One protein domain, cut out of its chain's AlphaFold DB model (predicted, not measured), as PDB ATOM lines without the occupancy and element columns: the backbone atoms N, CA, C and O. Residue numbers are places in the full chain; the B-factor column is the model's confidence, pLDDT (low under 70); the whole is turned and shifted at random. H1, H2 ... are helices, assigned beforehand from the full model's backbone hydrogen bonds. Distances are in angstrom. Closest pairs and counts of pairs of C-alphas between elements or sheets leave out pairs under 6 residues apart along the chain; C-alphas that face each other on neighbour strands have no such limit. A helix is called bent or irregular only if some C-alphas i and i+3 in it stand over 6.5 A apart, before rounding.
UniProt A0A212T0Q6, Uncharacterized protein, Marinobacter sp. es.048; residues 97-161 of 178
ATOM      1  N   ARG A  97      58.101  41.918  99.599       65.12
ATOM      2  CA  ARG A  97      59.132  41.383  98.694       65.12
ATOM      3  C   ARG A  97      59.275  42.155  97.379       65.12
ATOM      4  O   ARG A  97      60.380  42.278  96.869       65.12
ATOM      5  N   LYS A  98      58.172  42.655  96.807       64.88
ATOM      6  CA  LYS A  98      58.220  43.502  95.603       64.88
ATOM      7  C   LYS A  98      58.806  44.870  95.933       64.88
ATOM      8  O   LYS A  98      59.638  45.357  95.184       64.88
ATOM      9  N   MET A  99      58.415  45.447  97.069       66.00
ATOM     10  CA  MET A  99      58.940  46.734  97.523       66.00
ATOM     11  C   MET A  99      60.443  46.661  97.830       66.00
ATOM     12  O   MET A  99      61.179  47.540  97.406       66.00
ATOM     13  N   GLU A 100      60.898  45.600  98.499       69.69
ATOM     14  CA  GLU A 100      62.314  45.336  98.793       69.69
ATOM     15  C   GLU A 100      63.133  45.141  97.512       69.69
ATOM     16  O   GLU A 100      64.199  45.733  97.355       69.69
ATOM     17  N   ALA A 101      62.629  44.347  96.561       69.00
ATOM     18  CA  ALA A 101      63.303  44.148  95.281       69.00
ATOM     19  C   ALA A 101      63.410  45.460  94.486       69.00
ATOM     20  O   ALA A 101      64.471  45.768  93.940       69.00
ATOM     21  N   GLU A 102      62.336  46.256  94.452       69.88
ATOM     22  CA  GLU A 102      62.336  47.566  93.798       69.88
ATOM     23  C   GLU A 102      63.261  48.564  94.507       69.88
ATOM     24  O   GLU A 102      63.997  49.282  93.830       69.88
ATOM     25  N   SER A 103      63.288  48.595  95.845       70.12
ATOM     26  CA  SER A 103      64.162  49.499  96.597       70.12
ATOM     27  C   SER A 103      65.636  49.156  96.406       70.12
ATOM     28  O   SER A 103      66.430  50.056  96.145       70.12
ATOM     29  N   VAL A 104      65.994  47.868  96.453       71.81
ATOM     30  CA  VAL A 104      67.371  47.402  96.213       71.81
ATOM     31  C   VAL A 104      67.804  47.721  94.784       71.81
ATOM     32  O   VAL A 104      68.903  48.232  94.573       71.81
ATOM     33  N   ALA A 105      66.939  47.477  93.793       71.81
ATOM     34  CA  ALA A 105      67.235  47.811  92.404       71.81
ATOM     35  C   ALA A 105      67.450  49.322  92.216       71.81
ATOM     36  O   ALA A 105      68.383  49.731  91.524       71.81
ATOM     37  N   LEU A 106      66.619  50.160  92.842       74.94
ATOM     38  CA  LEU A 106      66.730  51.618  92.761       74.94
ATOM     39  C   LEU A 106      67.988  52.156  93.446       74.94
ATOM     40  O   LEU A 106      68.658  53.016  92.874       74.94
ATOM     41  N   GLU A 107      68.314  51.657  94.637       78.44
ATOM     42  CA  GLU A 107      69.523  52.039  95.366       78.44
ATOM     43  C   GLU A 107      70.767  51.680  94.555       78.44
ATOM     44  O   GLU A 107      71.590  52.544  94.259       78.44
ATOM     45  N   PHE A 108      70.840  50.441  94.075       76.06
ATOM     46  CA  PHE A 108      71.946  49.976  93.252       76.06
ATOM     47  C   PHE A 108      72.109  50.797  91.960       76.06
ATOM     48  O   PHE A 108      73.228  51.166  91.593       76.06
ATOM     49  N   LEU A 109      71.010  51.143  91.282       76.75
ATOM     50  CA  LEU A 109      71.047  52.013  90.103       76.75
ATOM     51  C   LEU A 109      71.520  53.425  90.455       76.75
ATOM     52  O   LEU A 109      72.356  53.977  89.742       76.75
ATOM     53  N   SER A 110      71.025  54.004  91.551       78.50
ATOM     54  CA  SER A 110      71.450  55.325  92.025       78.50
ATOM     55  C   SER A 110      72.950  55.355  92.317       78.50
ATOM     56  O   SER A 110      73.645  56.242  91.822       78.50
ATOM     57  N   THR A 111      73.471  54.346  93.020       80.88
ATOM     58  CA  THR A 111      74.906  54.198  93.286       80.88
ATOM     59  C   THR A 111      75.702  54.017  91.996       80.88
ATOM     60  O   THR A 111      76.717  54.681  91.809       80.88
ATOM     61  N   THR A 112      75.230  53.172  91.075       80.06
ATOM     62  CA  THR A 112      75.913  52.906  89.800       80.06
ATOM     63  C   THR A 112      76.025  54.171  88.953       80.06
ATOM     64  O   THR A 112      77.100  54.479  88.445       80.06
ATOM     65  N   PHE A 113      74.935  54.930  88.811       79.19
ATOM     66  CA  PHE A 113      74.961  56.185  88.063       79.19
ATOM     67  C   PHE A 113      75.727  57.289  88.798       79.19
ATOM     68  O   PHE A 113      76.387  58.091  88.142       79.19
ATOM     69  N   GLY A 114      75.677  57.326  90.133       77.75
ATOM     70  CA  GLY A 114      76.440  58.271  90.952       77.75
ATOM     71  C   GLY A 114      77.951  58.017  90.947       77.75
ATOM     72  O   GLY A 114      78.721  58.952  91.132       77.75
ATOM     73  N   ALA A 115      78.380  56.777  90.698       80.56
ATOM     74  CA  ALA A 115      79.789  56.404  90.571       80.56
ATOM     75  C   ALA A 115      80.397  56.747  89.199       80.56
ATOM     76  O   ALA A 115      81.612  56.652  89.027       80.56
ATOM     77  N   LEU A 116      79.581  57.130  88.210       79.94
ATOM     78  CA  LEU A 116      80.089  57.558  86.912       79.94
ATOM     79  C   LEU A 116      80.775  58.916  87.036       79.94
ATOM     80  O   LEU A 116      80.200  59.875  87.551       79.94
ATOM     81  N   GLU A 117      81.978  59.028  86.476       75.94
ATOM     82  CA  GLU A 117      82.617  60.329  86.326       75.94
ATOM     83  C   GLU A 117      81.729  61.264  85.486       75.94
ATOM     84  O   GLU A 117      81.175  60.825  84.471       75.94
ATOM     85  N   PRO A 118      81.631  62.565  85.821       70.19
ATOM     86  CA  PRO A 118      80.770  63.510  85.105       70.19
ATOM     87  C   PRO A 118      80.989  63.541  83.584       70.19
ATOM     88  O   PRO A 118      80.046  63.748  82.826       70.19
ATOM     89  N   ILE A 119      82.226  63.299  83.135       71.69
ATOM     90  CA  ILE A 119      82.614  63.270  81.715       71.69
ATOM     91  C   ILE A 119      82.113  61.990  81.024       71.69
ATOM     92  O   ILE A 119      81.681  62.026  79.874       71.69
ATOM     93  N   ALA A 120      82.139  60.859  81.732       69.69
ATOM     94  CA  ALA A 120      81.696  59.563  81.226       69.69
ATOM     95  C   ALA A 120      80.187  59.333  81.415       69.69
ATOM     96  O   ALA A 120      79.624  58.421  80.802       69.69
ATOM     97  N   PHE A 121      79.525  60.149  82.240       74.38
ATOM     98  CA  PHE A 121      78.118  60.007  82.607       74.38
ATOM     99  C   PHE A 121      77.194  60.005  81.387       74.38
ATOM    100  O   PHE A 121      76.419  59.068  81.196       74.38
ATOM    101  N   GLU A 122      77.306  61.009  80.513       69.31
ATOM    102  CA  GLU A 122      76.440  61.132  79.330       69.31
ATOM    103  C   GLU A 122      76.675  59.993  78.316       69.31
ATOM    104  O   GLU A 122      75.744  59.582  77.624       69.31
ATOM    105  N   GLN A 123      77.888  59.428  78.291       71.56
ATOM    106  CA  GLN A 123      78.294  58.339  77.393       71.56
ATOM    107  C   GLN A 123      77.882  56.953  77.913       71.56
ATOM    108  O   GLN A 123      77.529  56.064  77.136       71.56
ATOM    109  N   SER A 124      77.915  56.766  79.233       77.19
ATOM    110  CA  SER A 124      77.758  55.454  79.867       77.19
ATOM    111  C   SER A 124      76.347  55.224  80.397       77.19
ATOM    112  O   SER A 124      75.897  54.081  80.450       77.19
ATOM    113  N   ALA A 125      75.612  56.287  80.749       80.44
ATOM    114  CA  ALA A 125      74.332  56.148  81.431       80.44
ATOM    115  C   ALA A 125      73.267  55.431  80.582       80.44
ATOM    116  O   ALA A 125      72.551  54.566  81.085       80.44
ATOM    117  N   LEU A 126      73.169  55.748  79.284       82.12
ATOM    118  CA  LEU A 126      72.199  55.091  78.401       82.12
ATOM    119  C   LEU A 126      72.551  53.615  78.168       82.12
ATOM    120  O   LEU A 126      71.674  52.758  78.212       82.12
ATOM    121  N   SER A 127      73.832  53.324  77.952       81.56
ATOM    122  CA  SER A 127      74.333  51.969  77.702       81.56
ATOM    123  C   SER A 127      74.146  51.064  78.921       81.56
ATOM    124  O   SER A 127      73.678  49.936  78.786       81.56
ATOM    125  N   LEU A 128      74.441  51.579  80.120       81.38
ATOM    126  CA  LEU A 128      74.174  50.886  81.381       81.38
ATOM    127  C   LEU A 128      72.676  50.654  81.574       81.38
ATOM    128  O   LEU A 128      72.268  49.547  81.904       81.38
ATOM    129  N   TRP A 129      71.844  51.662  81.311       85.25
ATOM    130  CA  TRP A 129      70.391  51.534  81.402       85.25
ATOM    131  C   TRP A 129      69.821  50.447  80.478       85.25
ATOM    132  O   TRP A 129      69.032  49.620  80.933       85.25
ATOM    133  N   GLU A 130      70.243  50.398  79.212       84.25
ATOM    134  CA  GLU A 130      69.815  49.354  78.264       84.25
ATOM    135  C   GLU A 130      70.311  47.955  78.664       84.25
ATOM    136  O   GLU A 130      69.635  46.958  78.404       84.25
ATOM    137  N   LEU A 131      71.469  47.861  79.325       82.81
ATOM    138  CA  LEU A 131      71.965  46.603  79.883       82.81
ATOM    139  C   LEU A 131      71.102  46.155  81.070       82.81
ATOM    140  O   LEU A 131      70.659  45.006  81.103       82.81
ATOM    141  N   TYR A 132      70.778  47.068  81.989       77.94
ATOM    142  CA  TYR A 132      69.931  46.782  83.152       77.94
ATOM    143  C   TYR A 132      68.501  46.401  82.791       77.94
ATOM    144  O   TYR A 132      67.899  45.562  83.460       77.94
ATOM    145  N   LYS A 133      67.970  46.963  81.705       83.19
ATOM    146  CA  LYS A 133      66.624  46.673  81.205       83.19
ATOM    147  C   LYS A 133      66.391  45.197  80.859       83.19
ATOM    148  O   LYS A 133      65.245  44.771  80.769       83.19
ATOM    149  N   LYS A 134      67.458  44.414  80.676       82.12
ATOM    150  CA  LYS A 134      67.393  42.977  80.368       82.12
ATOM    151  C   LYS A 134      67.178  42.083  81.595       82.12
ATOM    152  O   LYS A 134      66.946  40.893  81.420       82.12
ATOM    153  N   HIS A 135      67.264  42.617  82.814       77.31
ATOM    154  CA  HIS A 135      67.030  41.842  84.034       77.31
ATOM    155  C   HIS A 135      65.533  41.678  84.337       77.31
ATOM    156  O   HIS A 135      64.753  42.611  84.163       77.31
ATOM    157  N   GLU A 136      65.145  40.510  84.868       67.06
ATOM    158  CA  GLU A 136      63.744  40.148  85.168       67.06
ATOM    159  C   GLU A 136      63.040  41.102  86.151       67.06
ATOM    160  O   GLU A 136      61.819  41.215  86.128       67.06
ATOM    161  N   ASN A 137      63.800  41.847  86.964       69.69
ATOM    162  CA  ASN A 137      63.283  42.784  87.969       69.69
ATOM    163  C   ASN A 137      63.566  44.251  87.619       69.69
ATOM    164  O   ASN A 137      63.849  45.064  88.499       69.69
ATOM    165  N   PHE A 138      63.542  44.600  86.331       76.62
ATOM    166  CA  PHE A 138      63.802  45.974  85.924       76.62
ATOM    167  C   PHE A 138      62.731  46.943  86.471       76.62
ATOM    168  O   PHE A 138      61.542  46.766  86.186       76.62
ATOM    169  N   PRO A 139      63.115  47.986  87.233       72.50
ATOM    170  CA  PRO A 139      62.148  48.856  87.890       72.50
ATOM    171  C   PRO A 139      61.296  49.632  86.880       72.50
ATOM    172  O   PRO A 139      61.798  50.403  86.054       72.50
ATOM    173  N   ALA A 140      59.970  49.499  87.002       74.81
ATOM    174  CA  ALA A 140      59.002  50.173  86.133       74.81
ATOM    175  C   ALA A 140      59.156  51.708  86.147       74.81
ATOM    176  O   ALA A 140      58.889  52.374  85.140       74.81
ATOM    177  N   LEU A 141      59.653  52.263  87.260       72.69
ATOM    178  CA  LEU A 141      59.874  53.694  87.470       72.69
ATOM    179  C   LEU A 141      60.907  54.311  86.509       72.69
ATOM    180  O   LEU A 141      60.885  55.520  86.308       72.69
ATOM    181  N   ILE A 142      61.778  53.509  85.887       78.19
ATOM    182  CA  ILE A 142      62.733  53.960  84.858       78.19
ATOM    183  C   ILE A 142      62.579  53.188  83.538       78.19
ATOM    184  O   ILE A 142      63.505  53.129  82.731       78.19
ATOM    185  N   SER A 143      61.387  52.634  83.285       82.50
ATOM    186  CA  SER A 143      61.035  51.855  82.080       82.50
ATOM    187  C   SER A 143      61.253  52.589  80.752       82.50
ATOM    188  O   SER A 143      61.466  51.966  79.710       82.50
ATOM    189  N   THR A 144      61.222  53.922  80.774       85.19
ATOM    190  CA  THR A 144      61.377  54.769  79.589       85.19
ATOM    191  C   THR A 144      62.557  55.720  79.732       85.19
ATOM    192  O   THR A 144      62.900  56.155  80.830       85.19
ATOM    193  N   LYS A 145      63.126  56.150  78.599       81.81
ATOM    194  CA  LYS A 145      64.225  57.130  78.569       81.81
ATOM    195  C   LYS A 145      63.858  58.460  79.242       81.81
ATOM    196  O   LYS A 145      64.713  59.139  79.801       81.81
ATOM    197  N   GLN A 146      62.582  58.850  79.190       82.06
ATOM    198  CA  GLN A 146      62.081  60.039  79.884       82.06
ATOM    199  C   GLN A 146      62.029  59.835  81.398       82.06
ATOM    200  O   GLN A 146      62.346  60.757  82.146       82.06
ATOM    201  N   ALA A 147      61.641  58.644  81.844       81.88
ATOM    202  CA  ALA A 147      61.623  58.298  83.253       81.88
ATOM    203  C   ALA A 147      63.049  58.183  83.824       81.88
ATOM    204  O   ALA A 147      63.318  58.748  84.878       81.88
ATOM    205  N   LEU A 148      63.989  57.609  83.062       83.44
ATOM    206  CA  LEU A 148      65.423  57.639  83.373       83.44
ATOM    207  C   LEU A 148      65.956  59.073  83.519       83.44
ATOM    208  O   LEU A 148      66.614  59.389  84.502       83.44
ATOM    209  N   ALA A 149      65.659  59.958  82.561       80.12
ATOM    210  CA  ALA A 149      66.112  61.349  82.610       80.12
ATOM    211  C   ALA A 149      65.621  62.076  83.875       80.12
ATOM    212  O   ALA A 149      66.376  62.819  84.496       80.12
ATOM    213  N   ARG A 150      64.369  61.820  84.279       80.00
ATOM    214  CA  ARG A 150      63.798  62.342  85.529       80.00
ATOM    215  C   ARG A 150      64.490  61.764  86.760       80.00
ATOM    216  O   ARG A 150      64.828  62.530  87.651       80.00
ATOM    217  N   PHE A 151      64.712  60.451  86.789       78.69
ATOM    218  CA  PHE A 151      65.398  59.764  87.885       78.69
ATOM    219  C   PHE A 151      66.812  60.312  88.111       78.69
ATOM    220  O   PHE A 151      67.207  60.574  89.238       78.69
ATOM    221  N   LEU A 152      67.540  60.560  87.023       78.62
ATOM    222  CA  LEU A 152      68.891  61.116  87.047       78.62
ATOM    223  C   LEU A 152      68.934  62.644  87.215       78.62
ATOM    224  O   LEU A 152      70.018  63.214  87.224       78.62
ATOM    225  N   ALA A 153      67.781  63.316  87.295       80.38
ATOM    226  CA  ALA A 153      67.671  64.777  87.301       80.38
ATOM    227  C   ALA A 153      68.421  65.470  86.136       80.38
ATOM    228  O   ALA A 153      68.920  66.587  86.271       80.38
ATOM    229  N   VAL A 154      68.472  64.831  84.960       75.94
ATOM    230  CA  VAL A 154      69.151  65.353  83.763       75.94
ATOM    231  C   VAL A 154      68.188  65.611  82.611       75.94
ATOM    232  O   VAL A 154      67.124  65.007  82.475       75.94
ATOM    233  N   ASN A 155      68.582  66.507  81.707       74.19
ATOM    234  CA  ASN A 155      67.812  66.752  80.494       74.19
ATOM    235  C   ASN A 155      67.882  65.528  79.559       74.19
ATOM    236  O   ASN A 155      68.967  65.126  79.144       74.19
ATOM    237  N   ARG A 156      66.727  64.977  79.152       71.62
ATOM    238  CA  ARG A 156      66.615  63.809  78.246       71.62
ATOM    239  C   ARG A 156      67.476  63.930  76.982       71.62
ATOM    240  O   ARG A 156      67.929  62.914  76.447       71.62
ATOM    241  N   ARG A 157      67.679  65.152  76.478       71.44
ATOM    242  CA  ARG A 157      68.491  65.399  75.277       71.44
ATOM    243  C   ARG A 157      69.963  65.025  75.479       71.44
ATOM    244  O   ARG A 157      70.541  64.480  74.550       71.44
ATOM    245  N   ARG A 158      70.519  65.208  76.682       70.69
ATOM    246  CA  ARG A 158      71.910  64.842  77.020       70.69
ATOM    247  C   ARG A 158      72.159  63.338  76.908       70.69
ATOM    248  O   ARG A 158      73.162  62.919  76.366       70.69
ATOM    249  N   LEU A 159      71.163  62.524  77.258       66.25
ATOM    250  CA  LEU A 159      71.205  61.063  77.095       66.25
ATOM    251  C   LEU A 159      71.095  60.594  75.631       66.25
ATOM    252  O   LEU A 159      71.012  59.396  75.373       66.25
ATOM    253  N   SER A 160      70.919  61.501  74.669       65.12
ATOM    254  CA  SER A 160      70.734  61.180  73.241       65.12
ATOM    255  C   SER A 160      71.795  61.820  72.354       65.12
ATOM    256  O   SER A 160      71.756  61.615  71.144       65.12
ATOM    257  N   GLN A 161      72.687  62.628  72.926       63.59
ATOM    258  CA  GLN A 161      73.755  63.249  72.166       63.59
ATOM    259  C   GLN A 161      74.833  62.193  71.894       63.59
ATOM    260  O   GLN A 161      75.245  61.504  72.829       63.59
TER     261      GLN A 161
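What this domain is: This is residues 97 to 161 of the 178 residues of an uncharacterized protein of Marinobacter sp. es.048 (UniProt A0A212T0Q6). Two helices, H1 and H2, form a loose V running opposite ways; the long stretch 133 to 144 then folds back to short H3, near H2. The printed part has 65 residues, 40 of them in three named helices, H1, H2, H3 in chain order, and no named strand: all helix. It is compact, with a radius of gyration of the C-alphas of 11.5 A, and elongated, spanning 36 by 21 by 20 A.

Where its parts are: Find C-alpha 97 at (59.132, 41.383, 98.694); from there H1, residues 97 to 114, runs 25.4 A. H2, residues 118 to 132, runs 20.0 A and is only just irregular: C-alphas 123 and 126 are 7.0 A apart. H3, residues 145 to 151, ends at C-alpha 151 (65.398, 59.764, 87.885), after 9.8 A.

How they stand to each other: H1 and H2 are close but not clearly touching; their closest C-alphas, of Phe 113 and Ala 125, are 6.7 A apart. They stand at a shallow tilt of 30 degrees, opposite ways. H2 and H3 are near each other, with 8 pairs of C-alphas within 10 A. H1 and H3 are apart. In H1 and H3 every O i to N i+4 pair is within hydrogen-bond range; in H2, 7 of 11.

The domain as a whole: The C-alphas farthest apart, of Arg 97 and Gln 161, are 37.4 A apart. The printed part has no cut. H1 to H2 is a tight link, H2 to H3 a long one. Look for pLDDT under 70 at residues 97 to 102, 120, 122, 136 to 137 and 159 to 161.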